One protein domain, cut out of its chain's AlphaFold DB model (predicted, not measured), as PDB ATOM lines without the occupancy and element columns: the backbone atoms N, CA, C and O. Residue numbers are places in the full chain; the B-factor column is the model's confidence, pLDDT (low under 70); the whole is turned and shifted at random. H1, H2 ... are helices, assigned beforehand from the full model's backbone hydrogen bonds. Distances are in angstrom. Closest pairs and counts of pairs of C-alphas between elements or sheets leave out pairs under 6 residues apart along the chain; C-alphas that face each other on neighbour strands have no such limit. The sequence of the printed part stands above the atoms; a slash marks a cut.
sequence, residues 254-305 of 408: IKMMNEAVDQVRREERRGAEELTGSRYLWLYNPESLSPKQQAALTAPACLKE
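This is residues 254 to 305 of the 408 residues of the protein "Transposase IS204/IS1001/IS1096/IS1165 family protein" of Aminomonas paucivorans DSM 12260 (UniProt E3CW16). One long helix, H1, makes one side of this small domain; after it the chain folds back, so that the short helix H2 packs on residues 258 to 265 of H1, with the small helix H3 beyond H2, away from H1. From the end of H3 a tail with no named element, residues 298 to 305, runs to the end of the printed part. The printed part has 52 residues with three named helices, in the order H1, H2, H3, and no named strand; the class is all helix. The whole is compact, with a radius of gyration of the C-alphas of 10.9 A, and rounded, with spans of 27 by 27 by 19 A.

Begin at C-alpha 254, at (-11.995, -24.945, 41.468): here H1 starts, and it takes residues 254 to 271. Go along its 26.7 A, with x falling from C-alpha 254 and y rising, to C-alpha 271 at (-33.639, -9.237, 41.391). After residues 272 to 278 you come to H2, residues 279 to 283, which is 7.1 A from first to last C-alpha. Residues 284 to 290 then lead to H3, residues 291 to 297, 10.0 A from first to last C-alpha; find its end at C-alpha 297, at (-19.182, -7.745, 49.056). Runs of three helical residues, too short to bear a name, stand at 273 to 275, 286 to 288 and 300 to 302.

Start at H1, the longest helix, and look at residues 258 to 265, the part with which it touches H2. The closest C-alphas of this pair are those of Asn 258 and Leu 283, 6.2 A apart, and the two centres are 9.4 A apart. Go on from H2 to H3: these two are close but not clearly touching, and their closest C-alphas, those of Leu 281 and Gln 293, are 6.7 A apart. H1 and H3 are apart. In the backbone, every O i to N i+4 pair of H3 is within hydrogen-bond range, while in H1 it is 12 of 14. In H2 it is 0 of 1, but 2 of its 2 O i to N i+3 pairs are within range.

The two C-alphas farthest apart are those of Arg 270 and Glu 287, at 28.0 A, and from C-alpha 254 to C-alpha 305 it is 25.4 A. The printed part has no cut, and its links from H1 to H2 and from H2 to H3 are both short, with 7 residues each. The B-factor column has a mean pLDDT of 80.0 over the printed part; look at residues 299 to 305 for the model's low confidence, under 70.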
ATOM      1  N   ILE A 254     -11.854 -26.384  41.204       89.38
ATOM      2  CA  ILE A 254     -11.995 -24.945  41.468       89.38
ATOM      3  C   ILE A 254     -12.795 -24.250  40.362       89.38
ATOM      4  O   ILE A 254     -13.638 -23.403  40.651       89.38
ATOM      5  N   LYS A 255     -12.588 -24.623  39.095       88.19
ATOM      6  CA  LYS A 255     -13.365 -24.104  37.964       88.19
ATOM      7  C   LYS A 255     -14.858 -24.386  38.137       88.19
ATOM      8  O   LYS A 255     -15.651 -23.465  37.983       88.19
ATOM      9  N   MET A 256     -15.231 -25.613  38.507       89.69
ATOM     10  CA  MET A 256     -16.629 -25.989  38.740       89.69
ATOM     11  C   MET A 256     -17.250 -25.206  39.905       89.69
ATOM     12  O   MET A 256     -18.365 -24.705  39.780       89.69
ATOM     13  N   MET A 257     -16.520 -25.047  41.015       89.88
ATOM     14  CA  MET A 257     -16.971 -24.226  42.147       89.88
ATOM     15  C   MET A 257     -17.205 -22.771  41.720       89.88
ATOM     16  O   MET A 257     -18.262 -22.203  41.988       89.88
ATOM     17  N   ASN A 258     -16.257 -22.189  40.986       90.31
ATOM     18  CA  ASN A 258     -16.355 -20.827  40.463       90.31
ATOM     19  C   ASN A 258     -17.528 -20.650  39.485       90.31
ATOM     20  O   ASN A 258     -18.192 -19.612  39.493       90.31
ATOM     21  N   GLU A 259     -17.793 -21.646  38.638       90.44
ATOM     22  CA  GLU A 259     -18.939 -21.656  37.724       90.44
ATOM     23  C   GLU A 259     -20.269 -21.734  38.481       90.44
ATOM     24  O   GLU A 259     -21.187 -20.985  38.150       90.44
ATOM     25  N   ALA A 260     -20.361 -22.565  39.522       90.31
ATOM     26  CA  ALA A 260     -21.546 -22.658  40.372       90.31
ATOM     27  C   ALA A 260     -21.836 -21.332  41.097       90.31
ATOM     28  O   ALA A 260     -22.969 -20.852  41.081       90.31
ATOM     29  N   VAL A 261     -20.805 -20.691  41.660       89.12
ATOM     30  CA  VAL A 261     -20.935 -19.374  42.306       89.12
ATOM     31  C   VAL A 261     -21.370 -18.302  41.301       89.12
ATOM     32  O   VAL A 261     -22.288 -17.528  41.580       89.12
ATOM     33  N   ASP A 262     -20.772 -18.254  40.103       86.88
ATOM     34  CA  ASP A 262     -21.200 -17.301  39.070       86.88
ATOM     35  C   ASP A 262     -22.626 -17.584  38.579       86.88
ATOM     36  O   ASP A 262     -23.342 -16.641  38.240       86.88
ATOM     37  N   GLN A 263     -23.062 -18.846  38.555       87.88
ATOM     38  CA  GLN A 263     -24.425 -19.214  38.180       87.88
ATOM     39  C   GLN A 263     -25.448 -18.672  39.185       87.88
ATOM     40  O   GLN A 263     -26.360 -17.956  38.770       87.88
ATOM     41  N   VAL A 264     -25.249 -18.908  40.486       87.62
ATOM     42  CA  VAL A 264     -26.116 -18.353  41.544       87.62
ATOM     43  C   VAL A 264     -26.140 -16.825  41.468       87.62
ATOM     44  O   VAL A 264     -27.203 -16.214  41.382       87.62
ATOM     45  N   ARG A 265     -24.970 -16.186  41.340       86.75
ATOM     46  CA  ARG A 265     -24.874 -14.727  41.178       86.75
ATOM     47  C   ARG A 265     -25.657 -14.217  39.959       86.75
ATOM     48  O   ARG A 265     -26.255 -13.142  40.011       86.75
ATOM     49  N   ARG A 266     -25.634 -14.930  38.824       85.19
ATOM     50  CA  ARG A 266     -26.403 -14.557  37.617       85.19
ATOM     51  C   ARG A 266     -27.906 -14.664  37.839       85.19
ATOM     52  O   ARG A 266     -28.640 -13.854  37.269       85.19
ATOM     53  N   GLU A 267     -28.345 -15.652  38.606       84.75
ATOM     54  CA  GLU A 267     -29.748 -15.856  38.960       84.75
ATOM     55  C   GLU A 267     -30.237 -14.742  39.887       84.75
ATOM     56  O   GLU A 267     -31.209 -14.064  39.552       84.75
ATOM     57  N   GLU A 268     -29.502 -14.461  40.964       84.38
ATOM     58  CA  GLU A 268     -29.841 -13.416  41.937       84.38
ATOM     59  C   GLU A 268     -29.776 -12.005  41.345       84.38
ATOM     60  O   GLU A 268     -30.620 -11.160  41.646       84.38
ATOM     61  N   ARG A 269     -28.844 -11.745  40.413       83.69
ATOM     62  CA  ARG A 269     -28.739 -10.445  39.726       83.69
ATOM     63  C   ARG A 269     -30.057 -10.015  39.077       83.69
ATOM     64  O   ARG A 269     -30.305  -8.819  38.953       83.69
ATOM     65  N   ARG A 270     -30.916 -10.953  38.661       77.69
ATOM     66  CA  ARG A 270     -32.225 -10.623  38.066       77.69
ATOM     67  C   ARG A 270     -33.134  -9.844  39.028       77.69
ATOM     68  O   ARG A 270     -34.002  -9.124  38.549       77.69
ATOM     69  N   GLY A 271     -32.928  -9.976  40.340       75.25
ATOM     70  CA  GLY A 271     -33.639  -9.237  41.391       75.25
ATOM     71  C   GLY A 271     -32.767  -8.248  42.179       75.25
ATOM     72  O   GLY A 271     -33.266  -7.624  43.116       75.25
ATOM     73  N   ALA A 272     -31.488  -8.105  41.822       76.19
ATOM     74  CA  ALA A 272     -30.519  -7.260  42.516       76.19
ATOM     75  C   ALA A 272     -29.530  -6.636  41.516       76.19
ATOM     76  O   ALA A 272     -28.526  -7.249  41.130       76.19
ATOM     77  N   GLU A 273     -29.805  -5.399  41.085       77.94
ATOM     78  CA  GLU A 273     -28.925  -4.647  40.178       77.94
ATOM     79  C   GLU A 273     -27.519  -4.454  40.757       77.94
ATOM     80  O   GLU A 273     -26.543  -4.376  40.007       77.94
ATOM     81  N   GLU A 274     -27.409  -4.460  42.082       75.31
ATOM     82  CA  GLU A 274     -26.184  -4.274  42.851       75.31
ATOM     83  C   GLU A 274     -25.169  -5.418  42.640       75.31
ATOM     84  O   GLU A 274     -23.971  -5.232  42.846       75.31
ATOM     85  N   LEU A 275     -25.609  -6.579  42.131       78.00
ATOM     86  CA  LEU A 275     -24.735  -7.686  41.709       78.00
ATOM     87  C   LEU A 275     -24.150  -7.500  40.293       78.00
ATOM     88  O   LEU A 275     -23.457  -8.380  39.759       78.00
ATOM     89  N   THR A 276     -24.420  -6.372  39.635       79.00
ATOM     90  CA  THR A 276     -23.827  -6.039  38.336       79.00
ATOM     91  C   THR A 276     -22.341  -5.721  38.494       79.00
ATOM     92  O   THR A 276     -21.941  -4.917  39.324       79.00
ATOM     93  N   GLY A 277     -21.495  -6.370  37.689       82.81
ATOM     94  CA  GLY A 277     -20.041  -6.183  37.753       82.81
ATOM     95  C   GLY A 277     -19.352  -6.856  38.949       82.81
ATOM     96  O   GLY A 277     -18.129  -6.818  39.026       82.81
ATOM     97  N   SER A 278     -20.091  -7.533  39.839       85.31
ATOM     98  CA  SER A 278     -19.519  -8.148  41.047       85.31
ATOM     99  C   SER A 278     -18.852  -9.505  40.813       85.31
ATOM    100  O   SER A 278     -18.188  -9.995  41.716       85.31
ATOM    101  N   ARG A 279     -18.964 -10.107  39.612       84.88
ATOM    102  CA  ARG A 279     -18.483 -11.472  39.290       84.88
ATOM    103  C   ARG A 279     -17.127 -11.799  39.904       84.88
ATOM    104  O   ARG A 279     -17.015 -12.791  40.606       84.88
ATOM    105  N   TYR A 280     -16.117 -10.976  39.637       85.25
ATOM    106  CA  TYR A 280     -14.753 -11.273  40.066       85.25
ATOM    107  C   TYR A 280     -14.568 -11.196  41.582       85.25
ATOM    108  O   TYR A 280     -13.716 -11.905  42.093       85.25
ATOM    109  N   LEU A 281     -15.382 -10.419  42.307       86.69
ATOM    110  CA  LEU A 281     -15.312 -10.334  43.772       86.69
ATOM    111  C   LEU A 281     -15.559 -11.695  44.434       86.69
ATOM    112  O   LEU A 281     -14.923 -12.008  45.431       86.69
ATOM    113  N   TRP A 282     -16.428 -12.512  43.836       84.25
ATOM    114  CA  TRP A 282     -16.792 -13.844  44.328       84.25
ATOM    115  C   TRP A 282     -15.783 -14.942  43.971       84.25
ATOM    116  O   TRP A 282     -15.925 -16.067  44.433       84.25
ATOM    117  N   LEU A 283     -14.793 -14.636  43.123       83.88
ATOM    118  CA  LEU A 283     -13.794 -15.596  42.637       83.88
ATOM    119  C   LEU A 283     -12.437 -15.458  43.346       83.88
ATOM    120  O   LEU A 283     -11.516 -16.221  43.057       83.88
ATOM    121  N   TYR A 284     -12.294 -14.475  44.239       82.00
ATOM    122  CA  TYR A 284     -11.104 -14.297  45.066       82.00
ATOM    123  C   TYR A 284     -11.308 -14.899  46.452       82.00
ATOM    124  O   TYR A 284     -12.407 -14.874  47.004       82.00
ATOM    125  N   ASN A 285     -10.208 -15.346  47.057       82.31
ATOM    126  CA  ASN A 285     -10.197 -15.644  48.483       82.31
ATOM    127  C   ASN A 285     -10.528 -14.361  49.265       82.31
ATOM    128  O   ASN A 285      -9.957 -13.312  48.944       82.31
ATOM    129  N   PRO A 286     -11.377 -14.419  50.309       82.50
ATOM    130  CA  PRO A 286     -11.771 -13.238  51.085       82.50
ATOM    131  C   PRO A 286     -10.592 -12.410  51.614       82.50
ATOM    132  O   PRO A 286     -10.669 -11.187  51.723       82.50
ATOM    133  N   GLU A 287      -9.485 -13.091  51.903       86.12
ATOM    134  CA  GLU A 287      -8.237 -12.544  52.446       86.12
ATOM    135  C   GLU A 287      -7.397 -11.816  51.385       86.12
ATOM    136  O   GLU A 287      -6.555 -10.985  51.707       86.12
ATOM    137  N   SER A 288      -7.624 -12.122  50.105       86.69
ATOM    138  CA  SER A 288      -6.932 -11.515  48.963       86.69
ATOM    139  C   SER A 288      -7.647 -10.276  48.419       86.69
ATOM    140  O   SER A 288      -7.164  -9.643  47.480       86.69
ATOM    141  N   LEU A 289      -8.808  -9.928  48.975       86.81
ATOM    142  CA  LEU A 289      -9.586  -8.768  48.564       86.81
ATOM    143  C   LEU A 289      -9.054  -7.491  49.218       86.81
ATOM    144  O   LEU A 289      -8.799  -7.442  50.419       86.81
ATOM    145  N   SER A 290      -8.968  -6.409  48.443       88.00
ATOM    146  CA  SER A 290      -8.710  -5.079  49.003       88.00
ATOM    147  C   SER A 290      -9.872  -4.617  49.900       88.00
ATOM    148  O   SER A 290     -11.017  -5.030  49.682       88.00
ATOM    149  N   PRO A 291      -9.645  -3.674  50.835       87.31
ATOM    150  CA  PRO A 291     -10.706  -3.147  51.698       87.31
ATOM    151  C   PRO A 291     -11.921  -2.613  50.922       87.31
ATOM    152  O   PRO A 291     -13.068  -2.806  51.320       87.31
ATOM    153  N   LYS A 292     -11.683  -1.996  49.753       84.88
ATOM    154  CA  LYS A 292     -12.746  -1.508  48.860       84.88
ATOM    155  C   LYS A 292     -13.584  -2.651  48.277       84.88
ATOM    156  O   LYS A 292     -14.795  -2.516  48.141       84.88
ATOM    157  N   GLN A 293     -12.946  -3.762  47.919       83.69
ATOM    158  CA  GLN A 293     -13.626  -4.941  47.388       83.69
ATOM    159  C   GLN A 293     -14.401  -5.690  48.481       83.69
ATOM    160  O   GLN A 293     -15.529  -6.107  48.235       83.69
ATOM    161  N   GLN A 294     -13.852  -5.791  49.698       83.69
ATOM    162  CA  GLN A 294     -14.567  -6.348  50.856       83.69
ATOM    163  C   GLN A 294     -15.824  -5.543  51.205       83.69
ATOM    164  O   GLN A 294     -16.879  -6.133  51.433       83.69
ATOM    165  N   ALA A 295     -15.741  -4.209  51.186       81.12
ATOM    166  CA  ALA A 295     -16.898  -3.343  51.413       81.12
ATOM    167  C   ALA A 295     -17.984  -3.514  50.334       81.12
ATOM    168  O   ALA A 295     -19.172  -3.428  50.629       81.12
ATOM    169  N   ALA A 296     -17.594  -3.795  49.086       77.56
ATOM    170  CA  ALA A 296     -18.540  -4.067  48.004       77.56
ATOM    171  C   ALA A 296     -19.249  -5.431  48.152       77.56
ATOM    172  O   ALA A 296     -20.398  -5.566  47.740       77.56
ATOM    173  N   LEU A 297     -18.595  -6.427  48.763       76.69
ATOM    174  CA  LEU A 297     -19.182  -7.745  49.056       76.69
ATOM    175  C   LEU A 297     -20.134  -7.730  50.254       76.69
ATOM    176  O   LEU A 297     -21.135  -8.432  50.243       76.69
ATOM    177  N   THR A 298     -19.835  -6.927  51.277       70.38
ATOM    178  CA  THR A 298     -20.663  -6.803  52.492       70.38
ATOM    179  C   THR A 298     -21.765  -5.749  52.379       70.38
ATOM    180  O   THR A 298     -22.513  -5.531  53.333       70.38
ATOM    181  N   ALA A 299     -21.907  -5.100  51.218       65.00
ATOM    182  CA  ALA A 299     -22.991  -4.160  50.976       65.00
ATOM    183  C   ALA A 299     -24.359  -4.857  51.177       65.00
ATOM    184  O   ALA A 299     -24.534  -5.979  50.700       65.00
ATOM    185  N   PRO A 300     -25.354  -4.210  51.818       54.91
ATOM    186  CA  PRO A 300     -26.644  -4.826  52.177       54.91
ATOM    187  C   PRO A 300     -27.391  -5.487  51.013       54.91
ATOM    188  O   PRO A 300     -28.188  -6.400  51.207       54.91
ATOM    189  N   ALA A 301     -27.130  -5.037  49.789       56.59
ATOM    190  CA  ALA A 301     -27.711  -5.602  48.584       56.59
ATOM    191  C   ALA A 301     -27.155  -6.981  48.187       56.59
ATOM    192  O   ALA A 301     -27.853  -7.732  47.514       56.59
ATOM    193  N   CYS A 302     -25.938  -7.320  48.624       52.97
ATOM    194  CA  CYS A 302     -25.275  -8.609  48.400       52.97
ATOM    195  C   CYS A 302     -25.624  -9.660  49.475       52.97
ATOM    196  O   CYS A 302     -25.221 -10.808  49.347       52.97
ATOM    197  N   LEU A 303     -26.338  -9.265  50.540       51.41
ATOM    198  CA  LEU A 303     -26.671 -10.094  51.710       51.41
ATOM    199  C   LEU A 303     -28.186 -10.273  51.908       51.41
ATOM    200  O   LEU A 303     -28.616 -10.659  52.993       51.41
ATOM    201  N   LYS A 304     -29.016  -9.956  50.903       54.50
ATOM    202  CA  LYS A 304     -30.468 -10.160  51.012       54.50
ATOM    203  C   LYS A 304     -30.727 -11.653  51.241       54.50
ATOM    204  O   LYS A 304     -30.528 -12.454  50.335       54.50
ATOM    205  N   GLU A 305     -31.165 -12.021  52.445       50.00
ATOM    206  CA  GLU A 305     -31.587 -13.389  52.740       50.00
ATOM    207  C   GLU A 305     -32.744 -13.757  51.804       50.00
ATOM    208  O   GLU A 305     -33.822 -13.159  51.853       50.00
TER     209      GLU A 305